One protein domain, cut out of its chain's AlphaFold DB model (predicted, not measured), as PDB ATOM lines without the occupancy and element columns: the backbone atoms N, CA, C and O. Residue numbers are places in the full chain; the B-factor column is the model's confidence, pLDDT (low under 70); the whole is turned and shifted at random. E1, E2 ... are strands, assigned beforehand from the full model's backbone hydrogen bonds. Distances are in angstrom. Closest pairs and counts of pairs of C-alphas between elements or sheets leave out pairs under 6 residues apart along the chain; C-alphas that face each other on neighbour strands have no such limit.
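AT A GLANCE: This is residues 29 to 111 of the 233 residues of the protein "NlpC/P60 domain-containing protein" of Novosphingobium sp. Gsoil 351 (UniProt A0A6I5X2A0). Strands E3 to E8 make a small, nearly closed barrel, a sandwich in which the strongly twisted sheet E3, E6, E7, E8 and the two-stranded sheet E4, E5 are face to face with their strands crossed. The short parallel pair E1 and E2, with the loop of residues 35 to 44, lies to one side and makes one end of the longest axis. The printed part has 83 residues with no named helix and eight named strands, E1 to E8 in order along the chain. The larger sheet runs E3, E6, E7, E8 and, like E4 and E5, is antiparallel; the class is all strand, though under half of the residues, 41 of 83, are in named strands. The whole is compact, with a radius of gyration of the C-alphas of 12.2 A, and elongated, spanning 37 by 24 by 21 A.

HOW THE PARTS SIT: E1, residues 32 to 34, is the parallel neighbour of E2, residues 45 to 47, with N 33 and O 45 at 2.9 A, within hydrogen-bond range. E2 runs on into E3, residues 50 to 54, at 58 degrees across a break of two residues. E4, residues 58 to 62, and E5, residues 71 to 76, form an antiparallel hairpin, with N 59 and O 75 at 2.8 A. E6, residues 80 to 87, is the antiparallel neighbour of E3, with N 52 and O 81 at 2.9 A, and bends by 73 degrees at residue 84. The closest C-alphas of E2 and E6 are those of Val 47 and Leu 84, 6.0 A apart. E6 and E7, residues 90 to 95, form a hairpin, with N 82 and O 94 at 2.8 A. E7 and E8, residues 101 to 105, form another, with N 91 and O 104 at 2.9 A; E6, E7 and E8 are a meander, each strand the antiparallel neighbour of the one before. The two sheets of the sandwich have 42 pairs of C-alphas within 10 A, their strands at 71 degrees. Between them, E4 and E8 have 10 pairs of C-alphas within 8 A, the closest those of Arg 62 and Tyr 103, 4.9 A apart. The closest C-alphas of E3 and E5 are those of Val 54 and Leu 76, 6.7 A apart. E4 and E6 are apart. Residues 109 to 110 pair antiparallel with residues 53 to 54 of E3.

IN THESE COORDINATES: E1 begins at C-alpha 32, (40.538, 20.716, 17.251). E3 is 13.1 A long from first to last C-alpha, E4 12.8 A and E5 13.7 A. E6, the longest strand by residues, measures 19.0 A and begins at C-alpha 80, (33.397, 39.407, 19.284). E7 measures 14.7 A. E8 measures 13.5 A and ends at C-alpha 105, (27.529, 30.080, 27.716).

THE WHOLE: The two C-alphas farthest apart are those of Gly 39 and Pro 57, 37.6 A. The printed part has no cut and no long link. The mean pLDDT of the printed part of this model is 96.3, and no printed residue is under 70.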
ATOM      1  N   ARG A  29      42.513  23.089  21.152       92.62
ATOM      2  CA  ARG A  29      42.069  22.116  22.157       92.62
ATOM      3  C   ARG A  29      42.437  20.739  21.610       92.62
ATOM      4  O   ARG A  29      42.445  20.575  20.404       92.62
ATOM      5  N   GLY A  30      42.809  19.760  22.435       86.38
ATOM      6  CA  GLY A  30      43.469  18.523  21.960       86.38
ATOM      7  C   GLY A  30      42.818  17.785  20.767       86.38
ATOM      8  O   GLY A  30      43.498  17.034  20.073       86.38
ATOM      9  N   ASP A  31      41.532  18.013  20.514       93.00
ATOM     10  CA  ASP A  31      40.715  17.490  19.421       93.00
ATOM     11  C   ASP A  31      40.563  18.413  18.189       93.00
ATOM     12  O   ASP A  31      40.276  17.905  17.099       93.00
ATOM     13  N   LEU A  32      40.753  19.734  18.322       95.88
ATOM     14  CA  LEU A  32      40.538  20.716  17.251       95.88
ATOM     15  C   LEU A  32      41.374  22.002  17.394       95.88
ATOM     16  O   LEU A  32      41.749  22.422  18.486       95.88
ATOM     17  N   ALA A  33      41.617  22.685  16.281       96.69
ATOM     18  CA  ALA A  33      42.288  23.981  16.247       96.69
ATOM     19  C   ALA A  33      41.615  24.951  15.272       96.69
ATOM     20  O   ALA A  33      40.925  24.541  14.338       96.69
ATOM     21  N   ASP A  34      41.889  26.240  15.440       97.50
ATOM     22  CA  ASP A  34      41.612  27.227  14.398       97.50
ATOM     23  C   ASP A  34      42.374  26.894  13.100       97.50
ATOM     24  O   ASP A  34      43.559  26.538  13.126       97.50
ATOM     25  N   ILE A  35      41.716  27.043  11.948       96.81
ATOM     26  CA  ILE A  35      42.302  26.826  10.618       96.81
ATOM     27  C   ILE A  35      43.590  27.628  10.370       96.81
ATOM     28  O   ILE A  35      44.481  27.156   9.664       96.81
ATOM     29  N   ALA A  36      43.763  28.795  10.993       94.94
ATOM     30  CA  ALA A  36      44.970  29.616  10.909       94.94
ATOM     31  C   ALA A  36      46.223  28.940  11.505       94.94
ATOM     32  O   ALA A  36      47.355  29.402  11.275       94.94
ATOM     33  N   LEU A  37      46.040  27.860  12.273       93.56
ATOM     34  CA  LEU A  37      47.104  27.020  12.824       93.56
ATOM     35  C   LEU A  37      47.469  25.832  11.922       93.56
ATOM     36  O   LEU A  37      48.479  25.172  12.191       93.56
ATOM     37  N   ALA A  38      46.725  25.582  10.839       92.38
ATOM     38  CA  ALA A  38      47.049  24.532   9.878       92.38
ATOM     39  C   ALA A  38      48.458  24.729   9.294       92.38
ATOM     40  O   ALA A  38      48.880  25.840   8.968       92.38
ATOM     41  N   GLY A  39      49.227  23.639   9.234       87.50
ATOM     42  CA  GLY A  39      50.634  23.654   8.818       87.50
ATOM     43  C   GLY A  39      51.614  24.262   9.836       87.50
ATOM     44  O   GLY A  39      52.819  24.202   9.612       87.50
ATOM     45  N   LYS A  40      51.134  24.820  10.958       89.00
ATOM     46  CA  LYS A  40      51.977  25.366  12.042       89.00
ATOM     47  C   LYS A  40      51.986  24.473  13.275       89.00
ATOM     48  O   LYS A  40      53.025  24.330  13.911       89.00
ATOM     49  N   LEU A  41      50.826  23.931  13.636       87.88
ATOM     50  CA  LEU A  41      50.629  23.039  14.776       87.88
ATOM     51  C   LEU A  41      49.739  21.891  14.336       87.88
ATOM     52  O   LEU A  41      48.787  22.131  13.604       87.88
ATOM     53  N   PHE A  42      50.036  20.676  14.785       88.44
ATOM     54  CA  PHE A  42      49.204  19.510  14.509       88.44
ATOM     55  C   PHE A  42      47.944  19.527  15.383       88.44
ATOM     56  O   PHE A  42      48.046  19.667  16.601       88.44
ATOM     57  N   ALA A  43      46.782  19.342  14.759       91.31
ATOM     58  CA  ALA A  43      45.509  19.083  15.421       91.31
ATOM     59  C   ALA A  43      44.709  18.052  14.602       91.31
ATOM     60  O   ALA A  43      44.837  18.045  13.373       91.31
ATOM     61  N   PRO A  44      43.884  17.196  15.235       93.56
ATOM     62  CA  PRO A  44      43.058  16.229  14.508       93.56
ATOM     63  C   PRO A  44      42.050  16.887  13.557       93.56
ATOM     64  O   PRO A  44      41.810  16.373  12.466       93.56
ATOM     65  N   HIS A  45      41.494  18.037  13.950       95.94
ATOM     66  CA  HIS A  45      40.547  18.809  13.149       95.94
ATOM     67  C   HIS A  45      40.938  20.284  13.114       95.94
ATOM     68  O   HIS A  45      41.436  20.830  14.098       95.94
ATOM     69  N   TYR A  46      40.660  20.937  11.988       97.06
ATOM     70  CA  TYR A  46      40.769  22.385  11.854       97.06
ATOM     71  C   TYR A  46      39.411  22.971  11.512       97.06
ATOM     72  O   TYR A  46      38.704  22.438  10.654       97.06
ATOM     73  N   VAL A  47      39.067  24.074  12.166       97.75
ATOM     74  CA  VAL A  47      37.759  24.712  12.045       97.75
ATOM     75  C   VAL A  47      37.943  26.160  11.609       97.75
ATOM     76  O   VAL A  47      38.827  26.863  12.097       97.75
ATOM     77  N   VAL A  48      37.116  26.605  10.662       98.06
ATOM     78  CA  VAL A  48      36.981  28.032  10.354       98.06
ATOM     79  C   VAL A  48      36.124  28.649  11.465       98.06
ATOM     80  O   VAL A  48      34.992  28.190  11.639       98.06
ATOM     81  N   PRO A  49      36.621  29.645  12.216       97.62
ATOM     82  CA  PRO A  49      35.873  30.213  13.329       97.62
ATOM     83  C   PRO A  49      34.568  30.860  12.859       97.62
ATOM     84  O   PRO A  49      34.534  31.600  11.874       97.62
ATOM     85  N   MET A  50      33.492  30.604  13.599       97.62
ATOM     86  CA  MET A  50      32.210  31.276  13.426       97.62
ATOM     87  C   MET A  50      32.168  32.511  14.325       97.62
ATOM     88  O   MET A  50      32.117  32.401  15.551       97.62
ATOM     89  N   GLU A  51      32.169  33.695  13.716       97.44
ATOM     90  CA  GLU A  51      32.052  34.951  14.454       97.44
ATOM     91  C   GLU A  51      30.678  35.072  15.128       97.44
ATOM     92  O   GLU A  51      29.627  34.999  14.488       97.44
ATOM     93  N   ARG A  52      30.707  35.309  16.440       97.62
ATOM     94  CA  ARG A  52      29.564  35.677  17.278       97.62
ATOM     95  C   ARG A  52      29.877  36.948  18.059       97.62
ATOM     96  O   ARG A  52      31.033  37.360  18.153       97.62
ATOM     97  N   ALA A  53      28.852  37.564  18.634       96.69
ATOM     98  CA  ALA A  53      29.018  38.677  19.562       96.69
ATOM     99  C   ALA A  53      28.313  38.401  20.888       96.69
ATOM    100  O   ALA A  53      27.280  37.733  20.915       96.69
ATOM    101  N   VAL A  54      28.844  38.950  21.979       97.25
ATOM    102  CA  VAL A  54      28.163  38.921  23.278       97.25
ATOM    103  C   VAL A  54      26.883  39.751  23.202       97.25
ATOM    104  O   VAL A  54      26.929  40.953  22.936       97.25
ATOM    105  N   ALA A  55      25.742  39.106  23.442       96.81
ATOM    106  CA  ALA A  55      24.405  39.700  23.368       96.81
ATOM    107  C   ALA A  55      23.838  40.109  24.742       96.81
ATOM    108  O   ALA A  55      22.786  40.741  24.824       96.81
ATOM    109  N   VAL A  56      24.541  39.766  25.819       96.50
ATOM    110  CA  VAL A  56      24.244  40.149  27.208       96.50
ATOM    111  C   VAL A  56      25.158  41.308  27.655       96.50
ATOM    112  O   VAL A  56      26.076  41.674  26.916       96.50
ATOM    113  N   PRO A  57      24.944  41.938  28.829       96.19
ATOM    114  CA  PRO A  57      25.821  43.017  29.301       96.19
ATOM    115  C   PRO A  57      27.296  42.603  29.440       96.19
ATOM    116  O   PRO A  57      28.189  43.368  29.073       96.19
ATOM    117  N   PHE A  58      27.542  41.390  29.934       97.06
ATOM    118  CA  PHE A  58      28.858  40.761  30.019       97.06
ATOM    119  C   PHE A  58      28.711  39.234  30.091       97.06
ATOM    120  O   PHE A  58      27.663  38.732  30.501       97.06
ATOM    121  N   ALA A  59      29.755  38.503  29.700       97.94
ATOM    122  CA  ALA A  59      29.797  37.045  29.707       97.94
ATOM    123  C   ALA A  59      31.138  36.540  30.283       97.94
ATOM    124  O   ALA A  59      32.190  36.822  29.700       97.94
ATOM    125  N   PRO A  60      31.132  35.793  31.406       98.19
ATOM    126  CA  PRO A  60      32.331  35.163  31.957       98.19
ATOM    127  C   PRO A  60      32.940  34.146  30.990       98.19
ATOM    128  O   PRO A  60      32.272  33.182  30.617       98.19
ATOM    129  N   LEU A  61      34.215  34.319  30.639       98.44
ATOM    130  CA  LEU A  61      34.983  33.330  29.888       98.44
ATOM    131  C   LEU A  61      35.610  32.342  30.866       98.44
ATOM    132  O   LEU A  61      36.399  32.721  31.737       98.44
ATOM    133  N   ARG A  62      35.242  31.071  30.727       98.44
ATOM    134  CA  ARG A  62      35.568  30.027  31.698       98.44
ATOM    135  C   ARG A  62      36.593  29.044  31.173       98.44
ATOM    136  O   ARG A  62      36.671  28.763  29.979       98.44
ATOM    137  N   LYS A  63      37.338  28.452  32.102       96.94
ATOM    138  CA  LYS A  63      38.365  27.447  31.803       96.94
ATOM    139  C   LYS A  63      37.796  26.114  31.310       96.94
ATOM    140  O   LYS A  63      38.417  25.451  30.481       96.94
ATOM    141  N   ILE A  64      36.630  25.720  31.822       97.06
ATOM    142  CA  ILE A  64      35.899  24.495  31.459       97.06
ATOM    143  C   ILE A  64      34.394  24.812  31.327       97.06
ATOM    144  O   ILE A  64      33.955  25.812  31.902       97.06
ATOM    145  N   PRO A  65      33.599  24.005  30.593       97.50
ATOM    146  CA  PRO A  65      32.192  24.297  30.299       97.50
ATOM    147  C   PRO A  65      31.267  23.969  31.486       97.50
ATOM    148  O   PRO A  65      30.508  23.001  31.456       97.50
ATOM    149  N   HIS A  66      31.371  24.745  32.565       97.12
ATOM    150  CA  HIS A  66      30.525  24.626  33.754       97.12
ATOM    151  C   HIS A  66      30.297  25.997  34.403       97.12
ATOM    152  O   HIS A  66      31.210  26.820  34.426       97.12
ATOM    153  N   ASP A  67      29.118  26.236  34.980       93.88
ATOM    154  CA  ASP A  67      28.757  27.544  35.553       93.88
ATOM    155  C   ASP A  67      29.618  27.933  36.762       93.88
ATOM    156  O   ASP A  67      29.963  29.097  36.931       93.88
ATOM    157  N   ASP A  68      30.043  26.954  37.558       95.19
ATOM    158  CA  ASP A  68      30.953  27.175  38.695       95.19
ATOM    159  C   ASP A  68      32.446  27.115  38.320       95.19
ATOM    160  O   ASP A  68      33.314  27.178  39.190       95.19
ATOM    161  N   ALA A  69      32.781  26.947  37.035       97.56
ATOM    162  CA  ALA A  69      34.175  26.898  36.612       97.56
ATOM    163  C   ALA A  69      34.868  28.248  36.795       97.56
ATOM    164  O   ALA A  69      34.256  29.302  36.616       97.56
ATOM    165  N   GLU A  70      36.172  28.201  37.065       97.69
ATOM    166  CA  GLU A  70      37.027  29.385  37.136       97.69
ATOM    167  C   GLU A  70      36.795  30.310  35.929       97.69
ATOM    168  O   GLU A  70      36.934  29.895  34.771       97.69
ATOM    169  N   GLN A  71      36.449  31.564  36.228       97.75
ATOM    170  CA  GLN A  71      36.454  32.656  35.268       97.75
ATOM    171  C   GLN A  71      37.902  33.107  35.060       97.75
ATOM    172  O   GLN A  71      38.561  33.539  36.003       97.75
ATOM    173  N   THR A  72      38.388  33.012  33.825       97.62
ATOM    174  CA  THR A  72      39.753  33.409  33.441       97.62
ATOM    175  C   THR A  72      39.770  34.732  32.682       97.62
ATOM    176  O   THR A  72      40.771  35.436  32.675       97.62
ATOM    177  N   SER A  73      38.654  35.097  32.050       98.31
ATOM    178  CA  SER A  73      38.445  36.412  31.445       98.31
ATOM    179  C   SER A  73      36.947  36.739  31.410       98.31
ATOM    180  O   SER A  73      36.114  36.001  31.932       98.31
ATOM    181  N   GLU A  74      36.583  37.846  30.784       98.12
ATOM    182  CA  GLU A  74      35.208  38.300  30.600       98.12
ATOM    183  C   GLU A  74      35.100  38.919  29.209       98.12
ATOM    184  O   GLU A  74      36.036  39.565  28.743       98.12
ATOM    185  N   LEU A  75      33.977  38.745  28.525       97.50
ATOM    186  CA  LEU A  75      33.667  39.551  27.350       97.50
ATOM    187  C   LEU A  75      32.547  40.526  27.691       97.50
ATOM    188  O   LEU A  75      31.584  40.171  28.368       97.50
ATOM    189  N   LEU A  76      32.674  41.758  27.213       95.62
ATOM    190  CA  LEU A  76      31.680  42.812  27.392       95.62
ATOM    191  C   LEU A  76      30.692  42.829  26.223       95.62
ATOM    192  O   LEU A  76      30.979  42.321  25.137       95.62
ATOM    193  N   SER A  77      29.521  43.429  26.439       94.62
ATOM    194  CA  SER A  77      28.468  43.517  25.424       94.62
ATOM    195  C   SER A  77      28.990  43.998  24.066       94.62
ATOM    196  O   SER A  77      29.676  45.016  23.960       94.62
ATOM    197  N   GLY A  78      28.656  43.250  23.014       93.50
ATOM    198  CA  GLY A  78      29.070  43.521  21.642       93.50
ATOM    199  C   GLY A  78      30.481  43.054  21.277       93.50
ATOM    200  O   GLY A  78      30.791  43.018  20.083       93.50
ATOM    201  N   GLU A  79      31.332  42.655  22.227       95.00
ATOM    202  CA  GLU A  79      32.638  42.080  21.893       95.00
ATOM    203  C   GLU A  79      32.484  40.770  21.117       95.00
ATOM    204  O   GLU A  79      31.516  40.022  21.280       95.00
ATOM    205  N   ARG A  80      33.440  40.526  20.220       96.12
ATOM    206  CA  ARG A  80      33.397  39.407  19.284       96.12
ATOM    207  C   ARG A  80      34.092  38.180  19.845       96.12
ATOM    208  O   ARG A  80      35.197  38.269  20.386       96.12
ATOM    209  N   PHE A  81      33.458  37.039  19.628       98.12
ATOM    210  CA  PHE A  81      33.943  35.728  20.018       98.12
ATOM    211  C   PHE A  81      33.974  34.809  18.798       98.12
ATOM    212  O   PHE A  81      32.983  34.666  18.080       98.12
ATOM    213  N   MET A  82      35.134  34.220  18.546       98.25
ATOM    214  CA  MET A  82      35.391  33.296  17.452       98.25
ATOM    215  C   MET A  82      35.071  31.884  17.932       98.25
ATOM    216  O   MET A  82      35.877  31.263  18.622       98.25
ATOM    217  N   VAL A  83      33.872  31.390  17.616       98.50
ATOM    218  CA  VAL A  83      33.417  30.063  18.043       98.50
ATOM    219  C   VAL A  83      34.048  28.989  17.160       98.50
ATOM    220  O   VAL A  83      33.896  29.024  15.939       98.50
ATOM    221  N   LEU A  84      34.718  28.020  17.780       98.38
ATOM    222  CA  LEU A  84      35.336  26.871  17.106       98.38
ATOM    223  C   LEU A  84      34.579  25.564  17.365       98.38
ATOM    224  O   LEU A  84      34.632  24.655  16.543       98.38
ATOM    225  N   ASP A  85      33.877  25.466  18.492       98.31
ATOM    226  CA  ASP A  85      33.089  24.295  18.857       98.31
ATOM    227  C   ASP A  85      31.868  24.690  19.686       98.31
ATOM    228  O   ASP A  85      31.913  25.649  20.459       98.31
ATOM    229  N   ILE A  86      30.781  23.937  19.528       97.94
ATOM    230  CA  ILE A  86      29.567  24.068  20.329       97.94
ATOM    231  C   ILE A  86      29.184  22.679  20.823       97.94
ATOM    232  O   ILE A  86      28.856  21.793  20.034       97.94
ATOM    233  N   ALA A  87      29.153  22.522  22.143       96.44
ATOM    234  CA  ALA A  87      28.767  21.287  22.803       96.44
ATOM    235  C   ALA A  87      27.758  21.591  23.918       96.44
ATOM    236  O   ALA A  87      28.077  22.212  24.933       96.44
ATOM    237  N   GLY A  88      26.515  21.145  23.725       96.38
ATOM    238  CA  GLY A  88      25.424  21.426  24.658       96.38
ATOM    239  C   GLY A  88      25.165  22.930  24.792       96.38
ATOM    240  O   GLY A  88      24.912  23.604  23.798       96.38
ATOM    241  N   ALA A  89      25.225  23.441  26.022       98.06
ATOM    242  CA  ALA A  89      24.994  24.852  26.341       98.06
ATOM    243  C   ALA A  89      26.259  25.728  26.255       98.06
ATOM    244  O   ALA A  89      26.227  26.878  26.683       98.06
ATOM    245  N   TRP A  90      27.372  25.207  25.728       98.62
ATOM    246  CA  TRP A  90      28.666  25.886  25.759       98.62
ATOM    247  C   TRP A  90      29.267  26.042  24.371       98.62
ATOM    248  O   TRP A  90      29.242  25.117  23.559       98.62
ATOM    249  N   ALA A  91      29.862  27.206  24.137       98.56
ATOM    250  CA  ALA A  91      30.709  27.483  22.992       98.56
ATOM    251  C   ALA A  91      32.168  27.555  23.453       98.56
ATOM    252  O   ALA A  91      32.485  28.294  24.385       98.56
ATOM    253  N   TRP A  92      33.054  26.813  22.794       98.56
ATOM    254  CA  TRP A  92      34.498  26.961  22.958       98.56
ATOM    255  C   TRP A  92      35.076  27.766  21.800       98.56
ATOM    256  O   TRP A  92      34.689  27.593  20.640       98.56
ATOM    257  N   GLY A  93      36.004  28.658  22.113       98.38
ATOM    258  CA  GLY A  93      36.538  29.600  21.146       98.38
ATOM    259  C   GLY A  93      37.459  30.613  21.797       98.38
ATOM    260  O   GLY A  93      38.019  30.353  22.866       98.38
ATOM    261  N   TYR A  94      37.597  31.770  21.157       98.44
ATOM    262  CA  TYR A  94      38.473  32.828  21.639       98.44
ATOM    263  C   TYR A  94      37.947  34.239  21.362       98.44
ATOM    264  O   TYR A  94      37.230  34.492  20.393       98.44
ATOM    265  N   CYS A  95      38.316  35.180  22.225       97.00
ATOM    266  CA  CYS A  95      38.055  36.606  22.051       97.00
ATOM    267  C   CYS A  95      38.787  37.154  20.819       97.00
ATOM    268  O   CYS A  95      39.982  36.922  20.654       97.00
ATOM    269  N   GLN A  96      38.121  37.940  19.971       95.62
ATOM    270  CA  GLN A  96      38.756  38.445  18.745       95.62
ATOM    271  C   GLN A  96      39.936  39.397  19.011       95.62
ATOM    272  O   GLN A  96      40.887  39.422  18.234       95.62
ATOM    273  N   HIS A  97      39.852  40.228  20.056       92.31
ATOM    274  CA  HIS A  97      40.778  41.352  20.252       92.31
ATOM    275  C   HIS A  97      42.100  40.963  20.929       92.31
ATOM    276  O   HIS A  97      43.112  41.604  20.659       92.31
ATOM    277  N   ASP A  98      42.112  39.906  21.745       95.06
ATOM    278  CA  ASP A  98      43.289  39.441  22.493       95.06
ATOM    279  C   ASP A  98      43.580  37.937  22.314       95.06
ATOM    280  O   ASP A  98      44.529  37.416  22.902       95.06
ATOM    281  N   CYS A  99      42.793  37.241  21.487       96.00
ATOM    282  CA  CYS A  99      42.863  35.797  21.254       96.00
ATOM    283  C   CYS A  99      42.687  34.935  22.512       96.00
ATOM    284  O   CYS A  99      43.046  33.759  22.476       96.00
ATOM    285  N   TYR A 100      42.146  35.469  23.613       97.88
ATOM    286  CA  TYR A 100      42.032  34.698  24.847       97.88
ATOM    287  C   TYR A 100      40.990  33.582  24.716       97.88
ATOM    288  O   TYR A 100      39.831  33.831  24.379       97.88
ATOM    289  N   ASN A 101      41.413  32.350  24.983       97.56
ATOM    290  CA  ASN A 101      40.641  31.134  24.774       97.56
ATOM    291  C   ASN A 101      39.792  30.780  25.997       97.56
ATOM    292  O   ASN A 101      40.216  30.960  27.140       97.56
ATOM    293  N   GLY A 102      38.643  30.153  25.763       97.94
ATOM    294  CA  GLY A 102      37.850  29.561  26.833       97.94
ATOM    295  C   GLY A 102      36.449  29.168  26.396       97.94
ATOM    296  O   GLY A 102      36.162  29.026  25.207       97.94
ATOM    297  N   TYR A 103      35.589  28.974  27.387       98.62
ATOM    298  CA  TYR A 103      34.196  28.592  27.222       98.62
ATOM    299  C   TYR A 103      33.268  29.747  27.588       98.62
ATOM    300  O   TYR A 103      33.416  30.348  28.653       98.62
ATOM    301  N   LEU A 104      32.288  30.012  26.729       98.50
ATOM    302  CA  LEU A 104      31.155  30.891  27.008       98.50
ATOM    303  C   LEU A 104      29.858  30.094  27.015       98.50
ATOM    304  O   LEU A 104      29.715  29.122  26.267       98.50
ATOM    305  N   ALA A 105      28.905  30.538  27.830       98.50
ATOM    306  CA  ALA A 105      27.529  30.080  27.716       98.50
ATOM    307  C   ALA A 105      27.000  30.451  26.322       98.50
ATOM    308  O   ALA A 105      27.170  31.580  25.855       98.50
ATOM    309  N   LEU A 106      26.411  29.483  25.624       98.44
ATOM    310  CA  LEU A 106      25.971  29.652  24.240       98.44
ATOM    311  C   LEU A 106      24.847  30.691  24.123       98.44
ATOM    312  O   LEU A 106      24.787  31.412  23.133       98.44
ATOM    313  N   ASP A 107      23.982  30.787  25.132       98.19
ATOM    314  CA  ASP A 107      22.876  31.748  25.197       98.19
ATOM    315  C   ASP A 107      23.329  33.198  25.448       98.19
ATOM    316  O   ASP A 107      22.577  34.135  25.180       98.19
ATOM    317  N   ALA A 108      24.574  33.403  25.886       97.88
ATOM    318  CA  ALA A 108      25.194  34.721  25.971       97.88
ATOM    319  C   ALA A 108      25.627  35.262  24.595       97.88
ATOM    320  O   ALA A 108      25.945  36.450  24.474       97.88
ATOM    321  N   LEU A 109      25.660  34.409  23.565       98.06
ATOM    322  CA  LEU A 109      26.109  34.744  22.218       98.06
ATOM    323  C   LEU A 109      24.932  34.993  21.272       98.06
ATOM    324  O   LEU A 109      23.946  34.261  21.246       98.06
ATOM    325  N   GLY A 110      25.077  36.009  20.427       96.69
ATOM    326  CA  GLY A 110      24.146  36.331  19.354       96.69
ATOM    327  C   GLY A 110      24.858  36.638  18.040       96.69
ATOM    328  O   GLY A 110      26.081  36.510  17.907       96.69
ATOM    329  N   GLU A 111      24.068  37.058  17.054       94.88
ATOM    330  CA  GLU A 111      24.592  37.525  15.772       94.88
ATOM    331  C   GLU A 111      25.411  38.815  15.956       94.88
ATOM    332  O   GLU A 111      24.983  39.718  16.684       94.88
TER     333      GLU A 111